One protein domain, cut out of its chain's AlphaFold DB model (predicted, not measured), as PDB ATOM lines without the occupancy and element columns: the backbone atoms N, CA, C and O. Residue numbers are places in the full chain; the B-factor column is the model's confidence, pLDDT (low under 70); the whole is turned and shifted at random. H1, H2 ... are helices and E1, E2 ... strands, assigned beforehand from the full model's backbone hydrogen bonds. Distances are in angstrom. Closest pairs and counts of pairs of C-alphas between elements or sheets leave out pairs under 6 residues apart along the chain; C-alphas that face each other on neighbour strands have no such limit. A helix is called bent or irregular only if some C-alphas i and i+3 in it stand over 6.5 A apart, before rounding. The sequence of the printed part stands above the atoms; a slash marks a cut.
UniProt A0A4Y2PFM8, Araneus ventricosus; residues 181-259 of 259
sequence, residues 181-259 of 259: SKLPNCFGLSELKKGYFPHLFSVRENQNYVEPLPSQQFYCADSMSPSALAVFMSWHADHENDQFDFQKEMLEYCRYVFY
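AT A GLANCE: This is residues 181 to 259 of the 259 residues of a protein of Araneus ventricosus (UniProt A0A4Y2PFM8). H3 and H4 form two separate arms of a V, joined at one end by a small two-stranded sheet of E1 and E2. The long unnamed stretch 187 to 209 threads through the gap between the arms, and short H2 sits near H3; at the open end, residues 185 to 191 stick out, of which 185 and 186 belong to H1. The printed part has 79 residues, with four named helices and two named strands in the order H1, E1, H2, H3, E2, H4; the sheet is antiparallel and the class is mostly helix. The whole is compact, with a radius of gyration of the C-alphas of 13.2 A and spans of 37 by 29 by 21 A.

IN THESE COORDINATES: H1 is residues 181 to 186, from C-alpha 181 at (135.397, 130.052, 87.954), and is only just irregular: C-alphas 181 and 184 are 6.9 A apart. E1 is residues 210 to 212 and H2 is residues 216 to 219. H3, residues 226 to 239, is 20.1 A long. E2 is residues 243 to 245. H4, residues 246 to 257, is 16.1 A long and ends at C-alpha 257 at (138.742, 135.166, 95.702).

HOW THE PARTS SIT: E1 and E2 are antiparallel at 146 degrees; N 244 and O 211 are within hydrogen-bond range at 2.8 A. H2 and H3 are close but not clearly touching, the closest C-alphas being those of Gln 216 and His 236, 7.3 A apart. H3 and H4 are apart. Every O i to N i+4 pair is within hydrogen-bond range in H3 and H4; in H1 it is 1 of 2, and H2 is too short for such a pair.

THE WHOLE: The C-alphas of Gly 188 and Glu 205, the two farthest apart, are 38.8 A apart. The printed part has no cut. The link from H1 to E1 is long, with 23 residues. The model's pLDDT is under 70 in residues 181 to 194 and 254 to 259.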
ATOM      1  N   SER A 181     134.885 131.380  88.325       61.84
ATOM      2  CA  SER A 181     135.397 130.052  87.954       61.84
ATOM      3  C   SER A 181     136.040 129.968  86.565       61.84
ATOM      4  O   SER A 181     136.789 129.033  86.296       61.84
ATOM      5  N   LYS A 182     135.750 130.914  85.664       63.22
ATOM      6  CA  LYS A 182     136.354 130.975  84.327       63.22
ATOM      7  C   LYS A 182     137.599 131.863  84.286       63.22
ATOM      8  O   LYS A 182     138.322 131.796  83.296       63.22
ATOM      9  N   LEU A 183     137.856 132.667  85.327       63.62
ATOM     10  CA  LEU A 183     139.019 133.561  85.387       63.62
ATOM     11  C   LEU A 183     140.340 132.811  85.200       63.62
ATOM     12  O   LEU A 183     141.108 133.245  84.343       63.62
ATOM     13  N   PRO A 184     140.583 131.661  85.865       63.59
ATOM     14  CA  PRO A 184     141.818 130.914  85.660       63.59
ATOM     15  C   PRO A 184     142.058 130.560  84.189       63.59
ATOM     16  O   PRO A 184     143.113 130.857  83.639       63.59
ATOM     17  N   ASN A 185     141.031 130.050  83.506       61.41
ATOM     18  CA  ASN A 185     141.129 129.673  82.096       61.41
ATOM     19  C   ASN A 185     141.377 130.876  81.173       61.41
ATOM     20  O   ASN A 185     142.117 130.750  80.201       61.41
ATOM     21  N   CYS A 186     140.786 132.039  81.460       56.75
ATOM     22  CA  CYS A 186     140.992 133.246  80.651       56.75
ATOM     23  C   CYS A 186     142.402 133.830  80.772       56.75
ATOM     24  O   CYS A 186     142.851 134.487  79.837       56.75
ATOM     25  N   PHE A 187     143.104 133.568  81.875       62.28
ATOM     26  CA  PHE A 187     144.495 133.984  82.076       62.28
ATOM     27  C   PHE A 187     145.508 132.853  81.835       62.28
ATOM     28  O   PHE A 187     146.689 133.022  82.125       62.28
ATOM     29  N   GLY A 188     145.072 131.699  81.311       57.97
ATOM     30  CA  GLY A 188     145.944 130.540  81.088       57.97
ATOM     31  C   GLY A 188     146.458 129.887  82.377       57.97
ATOM     32  O   GLY A 188     147.438 129.148  82.344       57.97
ATOM     33  N   LEU A 189     145.812 130.149  83.515       58.81
ATOM     34  CA  LEU A 189     146.151 129.583  84.815       58.81
ATOM     35  C   LEU A 189     145.516 128.189  84.934       58.81
ATOM     36  O   LEU A 189     144.310 128.056  85.136       58.81
ATOM     37  N   SER A 190     146.326 127.138  84.805       53.03
ATOM     38  CA  SER A 190     145.881 125.737  84.874       53.03
ATOM     39  C   SER A 190     145.764 125.178  86.298       53.03
ATOM     40  O   SER A 190     145.179 124.115  86.486       53.03
ATOM     41  N   GLU A 191     146.312 125.872  87.298       50.78
ATOM     42  CA  GLU A 191     146.505 125.342  88.661       50.78
ATOM     43  C   GLU A 191     145.452 125.804  89.682       50.78
ATOM     44  O   GLU A 191     145.457 125.380  90.835       50.78
ATOM     45  N   LEU A 192     144.504 126.645  89.276       52.41
ATOM     46  CA  LEU A 192     143.507 127.230  90.172       52.41
ATOM     47  C   LEU A 192     142.173 126.473  90.069       52.41
ATOM     48  O   LEU A 192     141.173 126.970  89.552       52.41
ATOM     49  N   LYS A 193     142.158 125.232  90.563       50.69
ATOM     50  CA  LYS A 193     140.923 124.531  90.940       50.69
ATOM     51  C   LYS A 193     140.984 124.181  92.417       50.69
ATOM     52  O   LYS A 193     141.295 123.049  92.775       50.69
ATOM     53  N   LYS A 194     140.652 125.140  93.281       57.97
ATOM     54  CA  LYS A 194     140.126 124.763  94.594       57.97
ATOM     55  C   LYS A 194     138.632 124.458  94.429       57.97
ATOM     56  O   LYS A 194     137.983 125.103  93.610       57.97
ATOM     57  N   GLY A 195     138.157 123.409  95.102       70.69
ATOM     58  CA  GLY A 195     136.847 122.777  94.905       70.69
ATOM     59  C   GLY A 195     135.628 123.676  95.146       70.69
ATOM     60  O   GLY A 195     135.694 124.902  95.109       70.69
ATOM     61  N   TYR A 196     134.470 123.064  95.370       81.12
ATOM     62  CA  TYR A 196     133.222 123.806  95.548       81.12
ATOM     63  C   TYR A 196     133.063 124.263  97.003       81.12
ATOM     64  O   TYR A 196     133.426 123.539  97.924       81.12
ATOM     65  N   PHE A 197     132.496 125.456  97.214       86.25
ATOM     66  CA  PHE A 197     132.223 125.990  98.554       86.25
ATOM     67  C   PHE A 197     130.716 125.936  98.877       86.25
ATOM     68  O   PHE A 197     129.910 126.319  98.023       86.25
ATOM     69  N   PRO A 198     130.292 125.514 100.081       87.81
ATOM     70  CA  PRO A 198     128.878 125.396 100.442       87.81
ATOM     71  C   PRO A 198     128.292 126.742 100.899       87.81
ATOM     72  O   PRO A 198     128.242 127.060 102.087       87.81
ATOM     73  N   HIS A 199     127.834 127.560  99.951       83.12
ATOM     74  CA  HIS A 199     127.426 128.950 100.201       83.12
ATOM     75  C   HIS A 199     126.260 129.065 101.195       83.12
ATOM     76  O   HIS A 199     126.267 129.932 102.070       83.12
ATOM     77  N   LEU A 200     125.279 128.162 101.110       81.56
ATOM     78  CA  LEU A 200     124.113 128.158 102.001       81.56
ATOM     79  C   LEU A 200     124.439 127.603 103.394       81.56
ATOM     80  O   LEU A 200     123.623 127.710 104.304       81.56
ATOM     81  N   PHE A 201     125.628 127.025 103.575       87.69
ATOM     82  CA  PHE A 201     126.107 126.538 104.867       87.69
ATOM     83  C   PHE A 201     126.726 127.651 105.719       87.69
ATOM     84  O   PHE A 201     126.986 127.439 106.902       87.69
ATOM     85  N   SER A 202     126.926 128.846 105.147       85.06
ATOM     86  CA  SER A 202     127.486 130.016 105.825       85.06
ATOM     87  C   SER A 202     126.481 130.710 106.752       85.06
ATOM     88  O   SER A 202     126.134 131.879 106.574       85.06
ATOM     89  N   VAL A 203     126.035 129.983 107.773       83.50
ATOM     90  CA  VAL A 203     125.141 130.457 108.837       83.50
ATOM     91  C   VAL A 203     125.870 130.479 110.182       83.50
ATOM     92  O   VAL A 203     126.959 129.915 110.318       83.50
ATOM     93  N   ARG A 204     125.316 131.174 111.182       80.94
ATOM     94  CA  ARG A 204     125.993 131.371 112.481       80.94
ATOM     95  C   ARG A 204     126.187 130.059 113.234       80.94
ATOM     96  O   ARG A 204     127.174 129.888 113.938       80.94
ATOM     97  N   GLU A 205     125.252 129.146 113.054       87.31
ATOM     98  CA  GLU A 205     125.171 127.848 113.710       87.31
ATOM     99  C   GLU A 205     126.311 126.924 113.259       87.31
ATOM    100  O   GLU A 205     126.810 126.130 114.050       87.31
ATOM    101  N   ASN A 206     126.790 127.095 112.022       88.94
ATOM    102  CA  ASN A 206     127.791 126.228 111.402       88.94
ATOM    103  C   ASN A 206     129.221 126.790 111.480       88.94
ATOM    104  O   ASN A 206     130.149 126.193 110.941       88.94
ATOM    105  N   GLN A 207     129.434 127.926 112.154       86.88
ATOM    106  CA  GLN A 207     130.742 128.598 112.175       86.88
ATOM    107  C   GLN A 207     131.852 127.780 112.840       86.88
ATOM    108  O   GLN A 207     133.016 128.055 112.587       86.88
ATOM    109  N   ASN A 208     131.519 126.806 113.689       90.50
ATOM    110  CA  ASN A 208     132.488 125.926 114.353       90.50
ATOM    111  C   ASN A 208     132.398 124.478 113.839       90.50
ATOM    112  O   ASN A 208     132.779 123.550 114.546       90.50
ATOM    113  N   TYR A 209     131.823 124.276 112.652       91.75
ATOM    114  CA  TYR A 209     131.639 122.953 112.068       91.75
ATOM    115  C   TYR A 209     132.982 122.361 111.624       91.75
ATOM    116  O   TYR A 209     133.690 122.971 110.819       91.75
ATOM    117  N   VAL A 210     133.306 121.182 112.163       91.69
ATOM    118  CA  VAL A 210     134.491 120.377 111.827       91.69
ATOM    119  C   VAL A 210     134.058 118.916 111.730       91.69
ATOM    120  O   VAL A 210     134.244 118.120 112.643       91.69
ATOM    121  N   GLU A 211     133.400 118.596 110.631       91.88
ATOM    122  CA  GLU A 211     132.718 117.324 110.373       91.88
ATOM    123  C   GLU A 211     132.841 117.028 108.860       91.88
ATOM    124  O   GLU A 211     133.490 117.809 108.154       91.88
ATOM    125  N   PRO A 212     132.302 115.915 108.328       92.69
ATOM    126  CA  PRO A 212     132.382 115.618 106.897       92.69
ATOM    127  C   PRO A 212     131.769 116.700 106.000       92.69
ATOM    128  O   PRO A 212     131.010 117.558 106.447       92.69
ATOM    129  N   LEU A 213     132.092 116.664 104.711       92.06
ATOM    130  CA  LEU A 213     131.660 117.664 103.741       92.06
ATOM    131  C   LEU A 213     130.126 117.898 103.776       92.06
ATOM    132  O   LEU A 213     129.349 116.939 103.773       92.06
ATOM    133  N   PRO A 214     129.643 119.160 103.758       92.12
ATOM    134  CA  PRO A 214     128.210 119.437 103.777       92.12
ATOM    135  C   PRO A 214     127.450 118.771 102.623       92.12
ATOM    136  O   PRO A 214     127.993 118.545 101.541       92.12
ATOM    137  N   SER A 215     126.161 118.505 102.831       90.75
ATOM    138  CA  SER A 215     125.283 117.950 101.793       90.75
ATOM    139  C   SER A 215     125.172 118.871 100.567       90.75
ATOM    140  O   SER A 215     125.237 120.098 100.676       90.75
ATOM    141  N   GLN A 216     124.929 118.272  99.399       88.50
ATOM    142  CA  GLN A 216     124.797 118.931  98.092       88.50
ATOM    143  C   GLN A 216     123.806 120.103  98.094       88.50
ATOM    144  O   GLN A 216     124.019 121.100  97.402       88.50
ATOM    145  N   GLN A 217     122.763 120.026  98.928       87.94
ATOM    146  CA  GLN A 217     121.757 121.081  99.085       87.94
ATOM    147  C   GLN A 217     122.353 122.434  99.501       87.94
ATOM    148  O   GLN A 217     121.741 123.469  99.264       87.94
ATOM    149  N   PHE A 218     123.550 122.456 100.098       87.62
ATOM    150  CA  PHE A 218     124.178 123.687 100.567       87.62
ATOM    151  C   PHE A 218     125.046 124.409  99.520       87.62
ATOM    152  O   PHE A 218     125.555 125.498  99.792       87.62
ATOM    153  N   TYR A 219     125.207 123.839  98.324       86.50
ATOM    154  CA  TYR A 219     126.113 124.333  97.275       86.50
ATOM    155  C   TYR A 219     125.412 125.122  96.166       86.50
ATOM    156  O   TYR A 219     126.019 125.396  95.132       86.50
ATOM    157  N   CYS A 220     124.139 125.486  96.359       81.12
ATOM    158  CA  CYS A 220     123.320 126.133  95.329       81.12
ATOM    159  C   CYS A 220     123.281 125.325  94.016       81.12
ATOM    160  O   CYS A 220     123.354 125.901  92.934       81.12
ATOM    161  N   ALA A 221     123.183 123.994  94.094       76.62
ATOM    162  CA  ALA A 221     123.182 123.113  92.923       76.62
ATOM    163  C   ALA A 221     122.124 123.511  91.868       76.62
ATOM    164  O   ALA A 221     122.382 123.417  90.670       76.62
ATOM    165  N   ASP A 222     120.983 124.051  92.308       75.06
ATOM    166  CA  ASP A 222     119.881 124.503  91.449       75.06
ATOM    167  C   ASP A 222     120.244 125.673  90.517       75.06
ATOM    168  O   ASP A 222     119.589 125.875  89.495       75.06
ATOM    169  N   SER A 223     121.279 126.457  90.840       71.00
ATOM    170  CA  SER A 223     121.733 127.576  90.001       71.00
ATOM    171  C   SER A 223     122.815 127.176  88.991       71.00
ATOM    172  O   SER A 223     123.240 127.998  88.173       71.00
ATOM    173  N   MET A 224     123.268 125.916  89.012       78.56
ATOM    174  CA  MET A 224     124.283 125.407  88.094       78.56
ATOM    175  C   MET A 224     123.679 124.995  86.746       78.56
ATOM    176  O   MET A 224     122.585 124.446  86.658       78.56
ATOM    177  N   SER A 225     124.436 125.192  85.661       77.44
ATOM    178  CA  SER A 225     124.080 124.593  84.366       77.44
ATOM    179  C   SER A 225     124.150 123.056  84.433       77.44
ATOM    180  O   SER A 225     124.977 122.540  85.188       77.44
ATOM    181  N   PRO A 226     123.415 122.309  83.583       81.50
ATOM    182  CA  PRO A 226     123.432 120.841  83.602       81.50
ATOM    183  C   PRO A 226     124.838 120.228  83.494       81.50
ATOM    184  O   PRO A 226     125.157 119.260  84.179       81.50
ATOM    185  N   SER A 227     125.709 120.826  82.674       80.69
ATOM    186  CA  SER A 227     127.100 120.372  82.516       80.69
ATOM    187  C   SER A 227     127.954 120.599  83.770       80.69
ATOM    188  O   SER A 227     128.736 119.734  84.151       80.69
ATOM    189  N   ALA A 228     127.776 121.740  84.441       77.69
ATOM    190  CA  ALA A 228     128.484 122.062  85.678       77.69
ATOM    191  C   ALA A 228     127.982 121.215  86.854       77.69
ATOM    192  O   ALA A 228     128.785 120.792  87.683       77.69
ATOM    193  N   LEU A 229     126.677 120.930  86.885       84.44
ATOM    194  CA  LEU A 229     126.049 120.079  87.889       84.44
ATOM    195  C   LEU A 229     126.601 118.648  87.835       84.44
ATOM    196  O   LEU A 229     126.926 118.091  88.874       84.44
ATOM    197  N   ALA A 230     126.779 118.073  86.641       86.19
ATOM    198  CA  ALA A 230     127.359 116.735  86.493       86.19
ATOM    199  C   ALA A 230     128.791 116.644  87.058       86.19
ATOM    200  O   ALA A 230     129.124 115.689  87.756       86.19
ATOM    201  N   VAL A 231     129.618 117.667  86.805       86.62
ATOM    202  CA  VAL A 231     130.983 117.752  87.356       86.62
ATOM    203  C   VAL A 231     130.955 117.909  88.877       86.62
ATOM    204  O   VAL A 231     131.717 117.240  89.571       86.62
ATOM    205  N   PHE A 232     130.055 118.750  89.398       87.88
ATOM    206  CA  PHE A 232     129.872 118.937  90.837       87.88
ATOM    207  C   PHE A 232     129.445 117.643  91.538       87.88
ATOM    208  O   PHE A 232     130.028 117.297  92.557       87.88
ATOM    209  N   MET A 233     128.470 116.917  90.987       88.25
ATOM    210  CA  MET A 233     127.957 115.676  91.576       88.25
ATOM    211  C   MET A 233     129.035 114.595  91.667       88.25
ATOM    212  O   MET A 233     129.152 113.945  92.702       88.25
ATOM    213  N   SER A 234     129.854 114.443  90.619       89.94
ATOM    214  CA  SER A 234     131.002 113.528  90.648       89.94
ATOM    215  C   SER A 234     132.010 113.939  91.720       89.94
ATOM    216  O   SER A 234     132.419 113.111  92.520       89.94
ATOM    217  N   TRP A 235     132.370 115.226  91.773       89.88
ATOM    218  CA  TRP A 235     133.307 115.730  92.774       89.88
ATOM    219  C   TRP A 235     132.780 115.551  94.205       89.88
ATOM    220  O   TRP A 235     133.530 115.124  95.074       89.88
ATOM    221  N   HIS A 236     131.500 115.844  94.453       90.62
ATOM    222  CA  HIS A 236     130.895 115.729  95.783       90.62
ATOM    223  C   HIS A 236     130.862 114.276  96.260       90.62
ATOM    224  O   HIS A 236     131.248 114.023  97.393       90.62
ATOM    225  N   ALA A 237     130.507 113.330  95.386       90.75
ATOM    226  CA  ALA A 237     130.537 111.903  95.709       90.75
ATOM    227  C   ALA A 237     131.946 111.412  96.087       90.75
ATOM    228  O   ALA A 237     132.091 110.613  97.007       90.75
ATOM    229  N   ASP A 238     132.985 111.926  95.422       91.25
ATOM    230  CA  ASP A 238     134.374 111.555  95.710       91.25
ATOM    231  C   ASP A 238     134.893 112.139  97.044       91.25
ATOM    232  O   ASP A 238     135.813 111.575  97.630       91.25
ATOM    233  N   HIS A 239     134.313 113.248  97.526       87.69
ATOM    234  CA  HIS A 239     134.803 114.016  98.685       87.69
ATOM    235  C   HIS A 239     133.796 114.072  99.852       87.69
ATOM    236  O   HIS A 239     134.017 114.794 100.821       87.69
ATOM    237  N   GLU A 240     132.677 113.338  99.801       88.88
ATOM    238  CA  GLU A 240     131.592 113.441 100.798       88.88
ATOM    239  C   GLU A 240     132.046 113.104 102.230       88.88
ATOM    240  O   GLU A 240     131.492 113.612 103.202       88.88
ATOM    241  N   ASN A 241     133.079 112.267 102.350       90.19
ATOM    242  CA  ASN A 241     133.638 111.812 103.621       90.19
ATOM    243  C   ASN A 241     134.875 112.614 104.053       90.19
ATOM    244  O   ASN A 241     135.431 112.347 105.121       90.19
ATOM    245  N   ASP A 242     135.316 113.580 103.246       90.56
ATOM    246  CA  ASP A 242     136.460 114.417 103.584       90.56
ATOM    247  C   ASP A 242     136.116 115.342 104.749       90.56
ATOM    248  O   ASP A 242     135.004 115.864 104.861       90.56
ATOM    249  N   GLN A 243     137.095 115.567 105.625       92.62
ATOM    250  CA  GLN A 243     136.934 116.490 106.739       92.62
ATOM    251  C   GLN A 243     136.799 117.926 106.224       92.62
ATOM    252  O   GLN A 243     137.667 118.432 105.511       92.62
ATOM    253  N   PHE A 244     135.751 118.609 106.672       91.44
ATOM    254  CA  PHE A 244     135.459 119.990 106.334       91.44
ATOM    255  C   PHE A 244     135.467 120.862 107.596       91.44
ATOM    256  O   PHE A 244     134.560 120.813 108.425       91.44
ATOM    257  N   ASP A 245     136.514 121.680 107.729       91.62
ATOM    258  CA  ASP A 245     136.598 122.752 108.725       91.62
ATOM    259  C   ASP A 245     136.083 124.047 108.094       91.62
ATOM    260  O   ASP A 245     136.742 124.646 107.236       91.62
ATOM    261  N   PHE A 246     134.904 124.492 108.525       88.44
ATOM    262  CA  PHE A 246     134.245 125.643 107.919       88.44
ATOM    263  C   PHE A 246     135.077 126.931 108.020       88.44
ATOM    264  O   PHE A 246     135.108 127.712 107.068       88.44
ATOM    265  N   GLN A 247     135.770 127.175 109.137       86.50
ATOM    266  CA  GLN A 247     136.540 128.413 109.313       86.50
ATOM    267  C   GLN A 247     137.772 128.422 108.421       86.50
ATOM    268  O   GLN A 247     138.076 129.438 107.789       86.50
ATOM    269  N   LYS A 248     138.466 127.284 108.355       86.56
ATOM    270  CA  LYS A 248     139.637 127.117 107.500       86.56
ATOM    271  C   LYS A 248     139.256 127.245 106.030       86.56
ATOM    272  O   LYS A 248     139.883 128.017 105.303       86.56
ATOM    273  N   GLU A 249     138.201 126.556 105.609       86.00
ATOM    274  CA  GLU A 249     137.733 126.581 104.225       86.00
ATOM    275  C   GLU A 249     137.212 127.961 103.823       86.00
ATOM    276  O   GLU A 249     137.554 128.442 102.745       86.00
ATOM    277  N   MET A 250     136.480 128.654 104.701       82.75
ATOM    278  CA  MET A 250     136.043 130.033 104.463       82.75
ATOM    279  C   MET A 250     137.233 130.988 104.327       82.75
ATOM    280  O   MET A 250     137.260 131.831 103.431       82.75
ATOM    281  N   LEU A 251     138.235 130.873 105.204       79.00
ATOM    282  CA  LEU A 251     139.423 131.722 105.144       79.00
ATOM    283  C   LEU A 251     140.206 131.494 103.847       79.00
ATOM    284  O   LEU A 251     140.642 132.457 103.212       79.00
ATOM    285  N   GLU A 252     140.386 130.237 103.452       75.56
ATOM    286  CA  GLU A 252     141.052 129.885 102.201       75.56
ATOM    287  C   GLU A 252     140.239 130.324 100.979       75.56
ATOM    288  O   GLU A 252     140.819 130.876 100.045       75.56
ATOM    289  N   TYR A 253     138.913 130.172 101.007       74.88
ATOM    290  CA  TYR A 253     138.008 130.649  99.960       74.88
ATOM    291  C   TYR A 253     138.107 132.168  99.780       74.88
ATOM    292  O   TYR A 253     138.329 132.651  98.672       74.88
ATOM    293  N   CYS A 254     138.034 132.931 100.871       65.19
ATOM    294  CA  CYS A 254     138.182 134.383 100.831       65.19
ATOM    295  C   CYS A 254     139.563 134.797 100.318       65.19
ATOM    296  O   CYS A 254     139.656 135.676  99.469       65.19
ATOM    297  N   ARG A 255     140.645 134.160 100.783       65.81
ATOM    298  CA  ARG A 255     141.989 134.448 100.260       65.81
ATOM    299  C   ARG A 255     142.033 134.223  98.753       65.81
ATOM    300  O   ARG A 255     142.452 135.113  98.035       65.81
ATOM    301  N   TYR A 256     141.536 133.091  98.282       63.03
ATOM    302  CA  TYR A 256     141.529 132.748  96.867       63.03
ATOM    303  C   TYR A 256     140.747 133.743  95.993       63.03
ATOM    304  O   TYR A 256     141.194 134.081  94.906       63.03
ATOM    305  N   VAL A 257     139.592 134.228  96.460       52.16
ATOM    306  CA  VAL A 257     138.742 135.166  95.702       52.16
ATOM    307  C   VAL A 257     139.339 136.581  95.621       52.16
ATOM    308  O   VAL A 257     139.010 137.326  94.700       52.16
ATOM    309  N   PHE A 258     140.209 136.959  96.563       43.09
ATOM    310  CA  PHE A 258     140.799 138.302  96.648       43.09
ATOM    311  C   PHE A 258     142.285 138.375  96.241       43.09
ATOM    312  O   PHE A 258     142.909 139.414  96.476       43.09
ATOM    313  N   TYR A 259     142.842 137.310  95.650       36.88
ATOM    314  CA  TYR A 259     144.169 137.301  95.012       36.88
ATOM    315  C   TYR A 259     144.084 137.486  93.493       36.88
ATOM    316  O   TYR A 259     143.092 137.027  92.886       36.88
TER     317      TYR A 259